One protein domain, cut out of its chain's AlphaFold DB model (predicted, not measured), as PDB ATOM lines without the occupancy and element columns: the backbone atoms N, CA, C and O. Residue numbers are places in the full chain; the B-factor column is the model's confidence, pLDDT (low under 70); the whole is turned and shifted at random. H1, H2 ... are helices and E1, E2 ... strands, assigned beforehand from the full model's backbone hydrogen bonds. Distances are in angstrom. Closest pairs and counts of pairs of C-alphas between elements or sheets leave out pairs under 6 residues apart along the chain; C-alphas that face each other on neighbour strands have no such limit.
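What this domain is: This is residues 10 to 96 of the 96 residues of an uncharacterized protein of Actinomadura sp. WAC 06369 (UniProt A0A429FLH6). A strongly twisted, curled sheet of seven strands runs through the domain, with the small helix H3 over one face and the shorter H2 beside the strands on the opposite face. H1 packs on H3 and grazes the sheet near the edge strand E1, while the hairpin of E2 and E3 makes the opposite edge. The printed part has 87 residues, in the chain order H1 E1 H2 E2 E3 E4 E5 E6 E7 H3, three named helices and seven named strands, mixed in class. The sheet's order is E1 E4 E5 E6 E7 E2 E3, mixed, with E7 and E2 parallel. The whole is compact, with a radius of gyration of the C-alphas of 11.8 A and spans of 33 by 24 by 23 A.

Where its parts are: In the sheet, E4 is residues 50 to 56, 17.4 A long; E5 is 59 to 64, 16.0 A; E6 is 67 to 73, 18.2 A; and E7 is 79 to 84, 13.9 A. E1 is residues 22 to 24, E2 is 34 to 38, 13.2 A long, and E3 is 41 to 44, 10.1 A. H1, residues 10 to 16 and 10.0 A long, begins at C-alpha 10, (6.944, 2.770, -2.611). H2 is residues 26 to 29. H3, residues 89 to 94, ends at C-alpha 94, (4.183, -10.661, 3.721).

How they stand to each other: E4, E5, E6 and E7 form a meander, each strand the antiparallel neighbour of the one before. N 54 and O 61 of the hairpin E4 and E5 are 2.8 A apart, within hydrogen-bond range, as are N 62 and O 69 of the hairpin E5 and E6, 2.8 A, and N 82 and O 70 of the hairpin E6 and E7, 2.8 A. E1 is antiparallel to E4, with N 24 and O 53 at 2.8 A. E2 is parallel to E7 at 42 degrees, with N 81 and O 35 at 2.7 A. E3 is antiparallel to E2 in a hairpin, with N 36 and O 43 at 2.8 A. H3 is on the sheet at a height of 9.1 A, only just over E5 and E6, with 3 of its C-alphas falling on each. It runs along the strands, at 22 degrees to E5 on the local plane; the closest C-alphas of H3 and E6 are those of Ala 92 and Trp 68, 6.5 A apart. H2 is on the opposite face from H3 at a height of 5.5 A, over none of the strands. H1 and H3 touch at a steep tilt of 47 degrees, the same way, with the C-alphas of Ser 16 and Leu 93 closest at 5.3 A. In H1 and H3 every O i to N i+4 pair is within hydrogen-bond range; H2 is too short for one.

The domain as a whole: The two C-alphas farthest apart, those of Glu 10 and Arg 40, are 35.8 A apart. The printed part has no cut, and each link between successive named elements is tight. The mean pLDDT of the printed part is 93.1, and no printed residue is under 70.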
ATOM      1  N   GLU A  10       6.019   2.590  -3.737       96.62
ATOM      2  CA  GLU A  10       6.944   2.770  -2.611       96.62
ATOM      3  C   GLU A  10       6.521   1.957  -1.386       96.62
ATOM      4  O   GLU A  10       7.352   1.300  -0.762       96.62
ATOM      5  N   ARG A  11       5.220   1.933  -1.071       96.69
ATOM      6  CA  ARG A  11       4.693   1.123   0.032       96.69
ATOM      7  C   ARG A  11       4.822  -0.373  -0.251       96.69
ATOM      8  O   ARG A  11       5.201  -1.116   0.645       96.69
ATOM      9  N   VAL A  12       4.557  -0.806  -1.485       97.12
ATOM     10  CA  VAL A  12       4.775  -2.198  -1.918       97.12
ATOM     11  C   VAL A  12       6.235  -2.607  -1.701       97.12
ATOM     12  O   VAL A  12       6.498  -3.639  -1.087       97.12
ATOM     13  N   ARG A  13       7.191  -1.770  -2.125       96.94
ATOM     14  CA  ARG A  13       8.635  -2.001  -1.925       96.94
ATOM     15  C   ARG A  13       9.017  -2.051  -0.448       96.94
ATOM     16  O   ARG A  13       9.813  -2.892  -0.052       96.94
ATOM     17  N   ALA A  14       8.441  -1.172   0.369       96.31
ATOM     18  CA  ALA A  14       8.711  -1.135   1.802       96.31
ATOM     19  C   ALA A  14       8.209  -2.391   2.534       96.31
ATOM     20  O   ALA A  14       8.894  -2.875   3.427       96.31
ATOM     21  N   VAL A  15       7.033  -2.917   2.166       96.69
ATOM     22  CA  VAL A  15       6.451  -4.111   2.811       96.69
ATOM     23  C   VAL A  15       7.113  -5.397   2.317       96.69
ATOM     24  O   VAL A  15       7.461  -6.233   3.139       96.69
ATOM     25  N   SER A  16       7.326  -5.536   1.004       95.62
ATOM     26  CA  SER A  16       7.993  -6.716   0.419       95.62
ATOM     27  C   SER A  16       9.499  -6.774   0.690       95.62
ATOM     28  O   SER A  16      10.128  -7.800   0.471       95.62
ATOM     29  N   GLY A  17      10.126  -5.653   1.067       95.38
ATOM     30  CA  GLY A  17      11.585  -5.541   1.163       95.38
ATOM     31  C   GLY A  17      12.312  -5.526  -0.193       95.38
ATOM     32  O   GLY A  17      13.530  -5.350  -0.231       95.38
ATOM     33  N   CYS A  18      11.598  -5.652  -1.316       96.06
ATOM     34  CA  CYS A  18      12.181  -5.643  -2.654       96.06
ATOM     35  C   CYS A  18      12.194  -4.220  -3.225       96.06
ATOM     36  O   CYS A  18      11.180  -3.701  -3.689       96.06
ATOM     37  N   ALA A  19      13.368  -3.583  -3.263       94.75
ATOM     38  CA  ALA A  19      13.525  -2.251  -3.860       94.75
ATOM     39  C   ALA A  19      13.232  -2.225  -5.374       94.75
ATOM     40  O   ALA A  19      12.885  -1.178  -5.926       94.75
ATOM     41  N   ARG A  20      13.364  -3.378  -6.038       94.69
ATOM     42  CA  ARG A  20      13.125  -3.558  -7.474       94.69
ATOM     43  C   ARG A  20      11.676  -3.891  -7.810       94.69
ATOM     44  O   ARG A  20      11.384  -4.039  -8.994       94.69
ATOM     45  N   ALA A  21      10.778  -3.939  -6.819       96.69
ATOM     46  CA  ALA A  21       9.387  -4.269  -7.080       96.69
ATOM     47  C   ALA A  21       8.798  -3.337  -8.148       96.69
ATOM     48  O   ALA A  21       9.024  -2.112  -8.119       96.69
ATOM     49  N   ALA A  22       8.067  -3.921  -9.092       94.56
ATOM     50  CA  ALA A  22       7.492  -3.227 -10.235       94.56
ATOM     51  C   ALA A  22       6.048  -3.673 -10.480       94.56
ATOM     52  O   ALA A  22       5.646  -4.762 -10.088       94.56
ATOM     53  N   VAL A  23       5.272  -2.800 -11.122       94.56
ATOM     54  CA  VAL A  23       3.892  -3.078 -11.535       94.56
ATOM     55  C   VAL A  23       3.893  -3.259 -13.046       94.56
ATOM     56  O   VAL A  23       4.313  -2.353 -13.769       94.56
ATOM     57  N   LEU A  24       3.396  -4.396 -13.516       90.94
ATOM     58  CA  LEU A  24       3.014  -4.590 -14.908       90.94
ATOM     59  C   LEU A  24       1.568  -4.129 -15.088       90.94
ATOM     60  O   LEU A  24       0.694  -4.398 -14.260       90.94
ATOM     61  N   THR A  25       1.322  -3.390 -16.166       79.88
ATOM     62  CA  THR A  25      -0.028  -2.952 -16.529       79.88
ATOM     63  C   THR A  25      -0.880  -4.151 -16.936       79.88
ATOM     64  O   THR A  25      -0.342  -5.163 -17.370       79.88
ATOM     65  N   ALA A  26      -2.209  -4.018 -16.870       77.31
ATOM     66  CA  ALA A  26      -3.134  -5.045 -17.358       77.31
ATOM     67  C   ALA A  26      -2.832  -5.470 -18.809       77.31
ATOM     68  O   ALA A  26      -2.900  -6.643 -19.140       77.31
ATOM     69  N   GLU A  27      -2.432  -4.525 -19.666       81.94
ATOM     70  CA  GLU A  27      -2.069  -4.813 -21.058       81.94
ATOM     71  C   GLU A  27      -0.807  -5.683 -21.169       81.94
ATOM     72  O   GLU A  27      -0.803  -6.663 -21.905       81.94
ATOM     73  N   ALA A  28       0.245  -5.367 -20.405       84.50
ATOM     74  CA  ALA A  28       1.458  -6.183 -20.375       84.50
ATOM     75  C   ALA A  28       1.211  -7.543 -19.703       84.50
ATOM     76  O   ALA A  28       1.736  -8.557 -20.149       84.50
ATOM     77  N   ALA A  29       0.387  -7.565 -18.654       84.12
ATOM     78  CA  ALA A  29       0.008  -8.773 -17.938       84.12
ATOM     79  C   ALA A  29      -0.824  -9.729 -18.803       84.12
ATOM     80  O   ALA A  29      -0.606 -10.933 -18.752       84.12
ATOM     81  N   ALA A  30      -1.722  -9.208 -19.646       82.69
ATOM     82  CA  ALA A  30      -2.550 -10.015 -20.542       82.69
ATOM     83  C   ALA A  30      -1.748 -10.759 -21.625       82.69
ATOM     84  O   ALA A  30      -2.281 -11.662 -22.268       82.69
ATOM     85  N   ALA A  31      -0.485 -10.378 -21.845       87.62
ATOM     86  CA  ALA A  31       0.426 -11.068 -22.753       87.62
ATOM     87  C   ALA A  31       1.232 -12.195 -22.075       87.62
ATOM     88  O   ALA A  31       1.945 -12.914 -22.774       87.62
ATOM     89  N   LEU A  32       1.151 -12.343 -20.748       89.69
ATOM     90  CA  LEU A  32       1.842 -13.399 -20.007       89.69
ATOM     91  C   LEU A  32       1.062 -14.720 -20.085       89.69
ATOM     92  O   LEU A  32      -0.166 -14.727 -19.976       89.69
ATOM     93  N   ASP A  33       1.777 -15.840 -20.219       94.81
ATOM     94  CA  ASP A  33       1.221 -17.168 -19.921       94.81
ATOM     95  C   ASP A  33       1.215 -17.332 -18.399       94.81
ATOM     96  O   ASP A  33       2.259 -17.579 -17.797       94.81
ATOM     97  N   VAL A  34       0.058 -17.099 -17.777       95.81
ATOM     98  CA  VAL A  34      -0.128 -17.239 -16.331       95.81
ATOM     99  C   VAL A  34      -0.887 -18.525 -16.054       95.81
ATOM    100  O   VAL A  34      -1.976 -18.745 -16.588       95.81
ATOM    101  N   ARG A  35      -0.336 -19.353 -15.175       96.06
ATOM    102  CA  ARG A  35      -0.951 -20.594 -14.712       96.06
ATOM    103  C   ARG A  35      -1.044 -20.606 -13.205       96.06
ATOM    104  O   ARG A  35      -0.237 -19.980 -12.530       96.06
ATOM    105  N   GLU A  36      -1.998 -21.348 -12.681       95.44
ATOM    106  CA  GLU A  36      -2.119 -21.631 -11.258       95.44
ATOM    107  C   GLU A  36      -2.071 -23.134 -10.990       95.44
ATOM    108  O   GLU A  36      -2.475 -23.947 -11.826       95.44
ATOM    109  N   VAL A  37      -1.564 -23.505  -9.817       93.81
ATOM    110  CA  VAL A  37      -1.529 -24.888  -9.346       93.81
ATOM    111  C   VAL A  37      -2.789 -25.182  -8.537       93.81
ATOM    112  O   VAL A  37      -2.925 -24.725  -7.402       93.81
ATOM    113  N   ASP A  38      -3.661 -26.030  -9.081       84.88
ATOM    114  CA  ASP A  38      -4.768 -26.653  -8.352       84.88
ATOM    115  C   ASP A  38      -4.396 -28.104  -7.998       84.88
ATOM    116  O   ASP A  38      -4.471 -29.048  -8.798       84.88
ATOM    117  N   GLY A  39      -3.895 -28.283  -6.775       83.62
ATOM    118  CA  GLY A  39      -3.423 -29.569  -6.271       83.62
ATOM    119  C   GLY A  39      -2.182 -30.086  -7.008       83.62
ATOM    120  O   GLY A  39      -1.057 -29.792  -6.616       83.62
ATOM    121  N   ARG A  40      -2.377 -30.937  -8.025       83.19
ATOM    122  CA  ARG A  40      -1.293 -31.475  -8.881       83.19
ATOM    123  C   ARG A  40      -1.406 -31.046 -10.344       83.19
ATOM    124  O   ARG A  40      -0.580 -31.473 -11.148       83.19
ATOM    125  N   ALA A  41      -2.446 -30.299 -10.697       90.38
ATOM    126  CA  ALA A  41      -2.676 -29.835 -12.054       90.38
ATOM    127  C   ALA A  41      -2.304 -28.357 -12.169       90.38
ATOM    128  O   ALA A  41      -2.484 -27.596 -11.223       90.38
ATOM    129  N   GLU A  42      -1.815 -27.970 -13.342       93.56
ATOM    130  CA  GLU A  42      -1.674 -26.570 -13.728       93.56
ATOM    131  C   GLU A  42      -2.877 -26.182 -14.588       93.56
ATOM    132  O   GLU A  42      -3.227 -26.902 -15.531       93.56
ATOM    133  N   ALA A  43      -3.501 -25.052 -14.276       93.56
ATOM    134  CA  ALA A  43      -4.604 -24.490 -15.041       93.56
ATOM    135  C   ALA A  43      -4.237 -23.082 -15.533       93.56
ATOM    136  O   ALA A  43      -3.616 -22.327 -14.790       93.56
ATOM    137  N   PRO A  44      -4.586 -22.707 -16.775       95.00
ATOM    138  CA  PRO A  44      -4.351 -21.353 -17.256       95.00
ATOM    139  C   PRO A  44      -5.283 -20.362 -16.551       95.00
ATOM    140  O   PRO A  44      -6.499 -20.563 -16.518       95.00
ATOM    141  N   VAL A  45      -4.722 -19.252 -16.075       94.38
ATOM    142  CA  VAL A  45      -5.491 -18.097 -15.607       94.38
ATOM    143  C   VAL A  45      -5.905 -17.292 -16.833       94.38
ATOM    144  O   VAL A  45      -5.078 -16.910 -17.663       94.38
ATOM    145  N   ALA A  46      -7.204 -17.050 -16.990       93.25
ATOM    146  CA  ALA A  46      -7.703 -16.390 -18.186       93.25
ATOM    147  C   ALA A  46      -7.202 -14.928 -18.259       93.25
ATOM    148  O   ALA A  46      -7.477 -14.152 -17.350       93.25
ATOM    149  N   PRO A  47      -6.552 -14.474 -19.351       91.31
ATOM    150  CA  PRO A  47      -5.904 -13.154 -19.380       91.31
ATOM    151  C   PRO A  47      -6.819 -11.960 -19.070       91.31
ATOM    152  O   PRO A  47      -6.370 -10.941 -18.560       91.31
ATOM    153  N   HIS A  48      -8.115 -12.080 -19.368       90.19
ATOM    154  CA  HIS A  48      -9.106 -11.030 -19.123       90.19
ATOM    155  C   HIS A  48      -9.548 -10.919 -17.657       90.19
ATOM    156  O   HIS A  48     -10.250  -9.966 -17.324       90.19
ATOM    157  N   THR A  49      -9.181 -11.876 -16.798       91.88
ATOM    158  CA  THR A  49      -9.434 -11.816 -15.353       91.88
ATOM    159  C   THR A  49      -8.269 -11.201 -14.583       91.88
ATOM    160  O   THR A  49      -8.426 -10.915 -13.399       91.88
ATOM    161  N   ILE A  50      -7.123 -10.978 -15.241       92.88
ATOM    162  CA  ILE A  50      -5.917 -10.417 -14.632       92.88
ATOM    163  C   ILE A  50      -6.002  -8.889 -14.624       92.88
ATOM    164  O   ILE A  50      -5.956  -8.231 -15.665       92.88
ATOM    165  N   ASP A  51      -6.058  -8.310 -13.427       90.75
ATOM    166  CA  ASP A  51      -6.135  -6.862 -13.238       90.75
ATOM    167  C   ASP A  51      -4.748  -6.202 -13.276       90.75
ATOM    168  O   ASP A  51      -4.572  -5.106 -13.825       90.75
ATOM    169  N   LEU A  52      -3.761  -6.839 -12.636       92.44
ATOM    170  CA  LEU A  52      -2.371  -6.380 -12.577       92.44
ATOM    171  C   LEU A  52      -1.428  -7.496 -12.116       92.44
ATOM    172  O   LEU A  52      -1.845  -8.438 -11.446       92.44
ATOM    173  N   VAL A  53      -0.135  -7.325 -12.396       95.38
ATOM    174  CA  VAL A  53       0.931  -8.182 -11.860       95.38
ATOM    175  C   VAL A  53       1.981  -7.320 -11.169       95.38
ATOM    176  O   VAL A  53       2.412  -6.298 -11.705       95.38
ATOM    177  N   LEU A  54       2.391  -7.722  -9.971       96.38
ATOM    178  CA  LEU A  54       3.542  -7.180  -9.259       96.38
ATOM    179  C   LEU A  54       4.695  -8.163  -9.380       96.38
ATOM    180  O   LEU A  54       4.493  -9.352  -9.169       96.38
ATOM    181  N   THR A  55       5.893  -7.684  -9.687       95.69
ATOM    182  CA  THR A  55       7.086  -8.533  -9.805       95.69
ATOM    183  C   THR A  55       8.114  -8.179  -8.736       95.69
ATOM    184  O   THR A  55       8.275  -7.005  -8.394       95.69
ATOM    185  N   PHE A  56       8.799  -9.196  -8.210       95.69
ATOM    186  CA  PHE A  56       9.748  -9.126  -7.097       95.69
ATOM    187  C   PHE A  56      10.909 -10.097  -7.350       95.69
ATOM    188  O   PHE A  56      10.825 -11.249  -6.955       95.69
ATOM    189  N   ASP A  57      11.971  -9.659  -8.034       90.94
ATOM    190  CA  ASP A  57      13.220 -10.426  -8.243       90.94
ATOM    191  C   ASP A  57      13.046 -11.967  -8.353       90.94
ATOM    192  O   ASP A  57      13.598 -12.727  -7.562       90.94
ATOM    193  N   GLY A  58      12.259 -12.425  -9.337       91.12
ATOM    194  CA  GLY A  58      11.976 -13.851  -9.600       91.12
ATOM    195  C   GLY A  58      10.616 -14.350  -9.093       91.12
ATOM    196  O   GLY A  58      10.103 -15.341  -9.603       91.12
ATOM    197  N   LEU A  59       9.989 -13.637  -8.157       96.19
ATOM    198  CA  LEU A  59       8.617 -13.864  -7.700       96.19
ATOM    199  C   LEU A  59       7.639 -12.862  -8.318       96.19
ATOM    200  O   LEU A  59       8.021 -11.797  -8.819       96.19
ATOM    201  N   CYS A  60       6.350 -13.171  -8.231       96.44
ATOM    202  CA  CYS A  60       5.280 -12.258  -8.596       96.44
ATOM    203  C   CYS A  60       4.015 -12.440  -7.747       96.44
ATOM    204  O   CYS A  60       3.751 -13.508  -7.198       96.44
ATOM    205  N   LEU A  61       3.206 -11.382  -7.699       97.31
ATOM    206  CA  LEU A  61       1.817 -11.420  -7.254       97.31
ATOM    207  C   LEU A  61       0.917 -11.033  -8.428       97.31
ATOM    208  O   LEU A  61       1.017  -9.920  -8.946       97.31
ATOM    209  N   VAL A  62       0.027 -11.928  -8.830       96.25
ATOM    210  CA  VAL A  62      -0.984 -11.704  -9.865       96.25
ATOM    211  C   VAL A  62      -2.306 -11.383  -9.179       96.25
ATOM    212  O   VAL A  62      -2.759 -12.143  -8.329       96.25
ATOM    213  N   ARG A  63      -2.941 -10.264  -9.534       95.44
ATOM    214  CA  ARG A  63      -4.330  -9.991  -9.149       95.44
ATOM    215  C   ARG A  63      -5.245 -10.590 -10.207       95.44
ATOM    216  O   ARG A  63      -5.272 -10.062 -11.317       95.44
ATOM    217  N   ALA A  64      -5.985 -11.638  -9.867       93.56
ATOM    218  CA  ALA A  64      -6.957 -12.259 -10.761       93.56
ATOM    219  C   ALA A  64      -8.248 -12.591 -10.008       93.56
ATOM    220  O   ALA A  64      -8.196 -13.008  -8.857       93.56
ATOM    221  N   GLU A  65      -9.402 -12.341 -10.631       92.25
ATOM    222  CA  GLU A  65     -10.736 -12.627 -10.059       92.25
ATOM    223  C   GLU A  65     -10.970 -12.073  -8.637       92.25
ATOM    224  O   GLU A  65     -11.785 -12.575  -7.868       92.25
ATOM    225  N   GLY A  66     -10.288 -10.979  -8.283       91.44
ATOM    226  CA  GLY A  66     -10.394 -10.382  -6.952       91.44
ATOM    227  C   GLY A  66      -9.491 -11.011  -5.884       91.44
ATOM    228  O   GLY A  66      -9.566 -10.591  -4.729       91.44
ATOM    229  N   GLU A  67      -8.590 -11.917  -6.258       95.38
ATOM    230  CA  GLU A  67      -7.628 -12.564  -5.366       95.38
ATOM    231  C   GLU A  67      -6.177 -12.293  -5.782       95.38
ATOM    232  O   GLU A  67      -5.871 -12.007  -6.940       95.38
ATOM    233  N   TRP A  68      -5.268 -12.345  -4.811       96.56
ATOM    234  CA  TRP A  68      -3.827 -12.288  -5.024       96.56
ATOM    235  C   TRP A  68      -3.254 -13.692  -5.094       96.56
ATOM    236  O   TRP A  68      -3.185 -14.397  -4.087       96.56
ATOM    237  N   LEU A  69      -2.790 -14.060  -6.279       96.81
ATOM    238  CA  LEU A  69      -2.081 -15.300  -6.532       96.81
ATOM    239  C   LEU A  69      -0.576 -15.037  -6.470       96.81
ATOM    240  O   LEU A  69      -0.074 -14.126  -7.126       96.81
ATOM    241  N   MET A  70       0.153 -15.818  -5.682       97.19
ATOM    242  CA  MET A  70       1.607 -15.768  -5.604       97.19
ATOM    243  C   MET A  70       2.223 -16.829  -6.489       97.19
ATOM    244  O   MET A  70       1.807 -17.988  -6.463       97.19
ATOM    245  N   GLY A  71       3.253 -16.421  -7.216       96.88
ATOM    246  CA  GLY A  71       3.963 -17.276  -8.136       96.88
ATOM    247  C   GLY A  71       5.389 -16.834  -8.390       96.88
ATOM    248  O   GLY A  71       5.923 -15.926  -7.748       96.88
ATOM    249  N   GLY A  72       5.988 -17.511  -9.356       96.00
ATOM    250  CA  GLY A  72       7.333 -17.283  -9.847       96.00
ATOM    251  C   GLY A  72       7.277 -16.943 -11.321       96.00
ATOM    252  O   GLY A  72       6.337 -17.331 -12.015       96.00
ATOM    253  N   VAL A  73       8.280 -16.199 -11.773       93.88
ATOM    254  CA  VAL A  73       8.488 -15.929 -13.194       93.88
ATOM    255  C   VAL A  73       9.567 -16.886 -13.687       93.88
ATOM    256  O   VAL A  73      10.689 -16.849 -13.179       93.88
ATOM    257  N   ASP A  74       9.225 -17.732 -14.653       92.12
ATOM    258  CA  ASP A  74      10.160 -18.660 -15.285       92.12
ATOM    259  C   ASP A  74      11.072 -17.950 -16.301       92.12
ATOM    260  O   ASP A  74      10.843 -16.804 -16.703       92.12
ATOM    261  N   ASP A  75      12.130 -18.639 -16.740       89.62
ATOM    262  CA  ASP A  75      13.136 -18.099 -17.669       89.62
ATOM    263  C   ASP A  75      12.554 -17.690 -19.035       89.62
ATOM    264  O   ASP A  75      13.112 -16.831 -19.723       89.62
ATOM    265  N   ASP A  76      11.437 -18.298 -19.441       89.75
ATOM    266  CA  ASP A  76      10.709 -17.950 -20.664       89.75
ATOM    267  C   ASP A  76       9.721 -16.781 -20.476       89.75
ATOM    268  O   ASP A  76       9.100 -16.333 -21.443       89.75
ATOM    269  N   GLY A  77       9.618 -16.249 -19.254       88.19
ATOM    270  CA  GLY A  77       8.729 -15.156 -18.877       88.19
ATOM    271  C   GLY A  77       7.304 -15.586 -18.528       88.19
ATOM    272  O   GLY A  77       6.478 -14.711 -18.258       88.19
ATOM    273  N   SER A  78       7.001 -16.888 -18.533       93.00
ATOM    274  CA  SER A  78       5.733 -17.410 -18.025       93.00
ATOM    275  C   SER A  78       5.656 -17.297 -16.501       93.00
ATOM    276  O   SER A  78       6.659 -17.108 -15.810       93.00
ATOM    277  N   VAL A  79       4.434 -17.336 -15.978       96.12
ATOM    278  CA  VAL A  79       4.156 -17.222 -14.550       96.12
ATOM    279  C   VAL A  79       3.443 -18.474 -14.075       96.12
ATOM    280  O   VAL A  79       2.380 -18.817 -14.591       96.12
ATOM    281  N   LEU A  80       3.975 -19.097 -13.027       96.56
ATOM    282  CA  LEU A  80       3.312 -20.186 -12.321       96.56
ATOM    283  C   LEU A  80       2.972 -19.754 -10.894       96.56
ATOM    284  O   LEU A  80       3.857 -19.572 -10.060       96.56
ATOM    285  N   CYS A  81       1.682 -19.604 -10.613       96.94
ATOM    286  CA  CYS A  81       1.122 -19.309  -9.303       96.94
ATOM    287  C   CYS A  81       0.872 -20.598  -8.509       96.94
ATOM    288  O   CYS A  81       0.269 -21.537  -9.013       96.94
ATOM    289  N   TRP A  82       1.279 -20.643  -7.242       95.44
ATOM    290  CA  TRP A  82       1.142 -21.826  -6.376       95.44
ATOM    291  C   TRP A  82       0.398 -21.561  -5.063       95.44
ATOM    292  O   TRP A  82       0.193 -22.487  -4.279       95.44
ATOM    293  N   ALA A  83       0.022 -20.313  -4.784       95.00
ATOM    294  CA  ALA A  83      -0.725 -19.958  -3.582       95.00
ATOM    295  C   ALA A  83      -1.689 -18.797  -3.847       95.00
ATOM    296  O   ALA A  83      -1.346 -17.874  -4.578       95.00
ATOM    297  N   SER A  84      -2.859 -18.821  -3.205       95.12
ATOM    298  CA  SER A  84      -3.791 -17.688  -3.142       95.12
ATOM    299  C   SER A  84      -3.783 -17.084  -1.739       95.12
ATOM    300  O   SER A  84      -3.752 -17.805  -0.739       95.12
ATOM    301  N   TYR A  85      -3.815 -15.757  -1.674       95.56
ATOM    302  CA  TYR A  85      -3.838 -14.960  -0.445       95.56
ATOM    303  C   TYR A  85      -5.153 -14.179  -0.281       95.56
ATOM    304  O   TYR A  85      -5.253 -13.316   0.591       95.56
ATOM    305  N   GLY A  86      -6.171 -14.470  -1.100       94.75
ATOM    306  CA  GLY A  86      -7.438 -13.743  -1.081       94.75
ATOM    307  C   GLY A  86      -7.269 -12.281  -1.499       94.75
ATOM    308  O   GLY A  86      -6.411 -11.944  -2.316       94.75
ATOM    309  N   ASP A  87      -8.092 -11.380  -0.969       95.19
ATOM    310  CA  ASP A  87      -8.151 -10.000  -1.451       95.19
ATOM    311  C   ASP A  87      -7.122  -9.043  -0.815       95.19
ATOM    312  O   ASP A  87      -6.881  -7.960  -1.368       95.19
ATOM    313  N   ASP A  88      -6.471  -9.446   0.281       94.62
ATOM    314  CA  ASP A  88      -5.561  -8.607   1.067       94.62
ATOM    315  C   ASP A  88      -4.130  -8.576   0.499       94.62
ATOM    316  O   ASP A  88      -3.322  -9.491   0.670       94.62
ATOM    317  N   LEU A  89      -3.783  -7.448  -0.133       96.12
ATOM    318  CA  LEU A  89      -2.439  -7.217  -0.667       96.12
ATOM    319  C   LEU A  89      -1.363  -7.200   0.433       96.12
ATOM    320  O   LEU A  89      -0.219  -7.557   0.168       96.12
ATOM    321  N   TYR A  90      -1.684  -6.770   1.657       96.38
ATOM    322  CA  TYR A  90      -0.701  -6.749   2.741       96.38
ATOM    323  C   TYR A  90      -0.276  -8.166   3.125       96.38
ATOM    324  O   TYR A  90       0.919  -8.427   3.246       96.38
ATOM    325  N   GLU A  91      -1.238  -9.079   3.278       95.94
ATOM    326  CA  GLU A  91      -0.960 -10.490   3.562       95.94
ATOM    327  C   GLU A  91      -0.161 -11.141   2.434       95.94
ATOM    328  O   GLU A  91       0.863 -11.769   2.700       95.94
ATOM    329  N   ALA A  92      -0.555 -10.904   1.180       96.94
ATOM    330  CA  ALA A  92       0.170 -11.414   0.018       96.94
ATOM    331  C   ALA A  92       1.633 -10.938  -0.012       96.94
ATOM    332  O   ALA A  92       2.544 -11.732  -0.231       96.94
ATOM    333  N   LEU A  93       1.887  -9.655   0.272       96.81
ATOM    334  CA  LEU A  93       3.246  -9.101   0.311       96.81
ATOM    335  C   LEU A  93       4.089  -9.639   1.471       96.81
ATOM    336  O   LEU A  93       5.308  -9.679   1.343       96.81
ATOM    337  N   ARG A  94       3.474 -10.026   2.595       93.62
ATOM    338  CA  ARG A  94       4.183 -10.661   3.721       93.62
ATOM    339  C   ARG A  94       4.538 -12.124   3.464       93.62
ATOM    340  O   ARG A  94       5.335 -12.675   4.218       93.62
ATOM    341  N   GLY A  95       3.910 -12.749   2.470       89.81
ATOM    342  CA  GLY A  95       4.198 -14.122   2.071       89.81
ATOM    343  C   GLY A  95       5.397 -14.273   1.131       89.81
ATOM    344  O   GLY A  95       5.802 -15.409   0.904       89.81
ATOM    345  N   LEU A  96       5.907 -13.163   0.573       88.81
ATOM    346  CA  LEU A  96       7.097 -13.112  -0.288       88.81
ATOM    347  C   LEU A  96       8.371 -13.392   0.521       88.81
ATOM    348  O   LEU A  96       9.258 -14.084  -0.024       88.81
TER     349      LEU A  96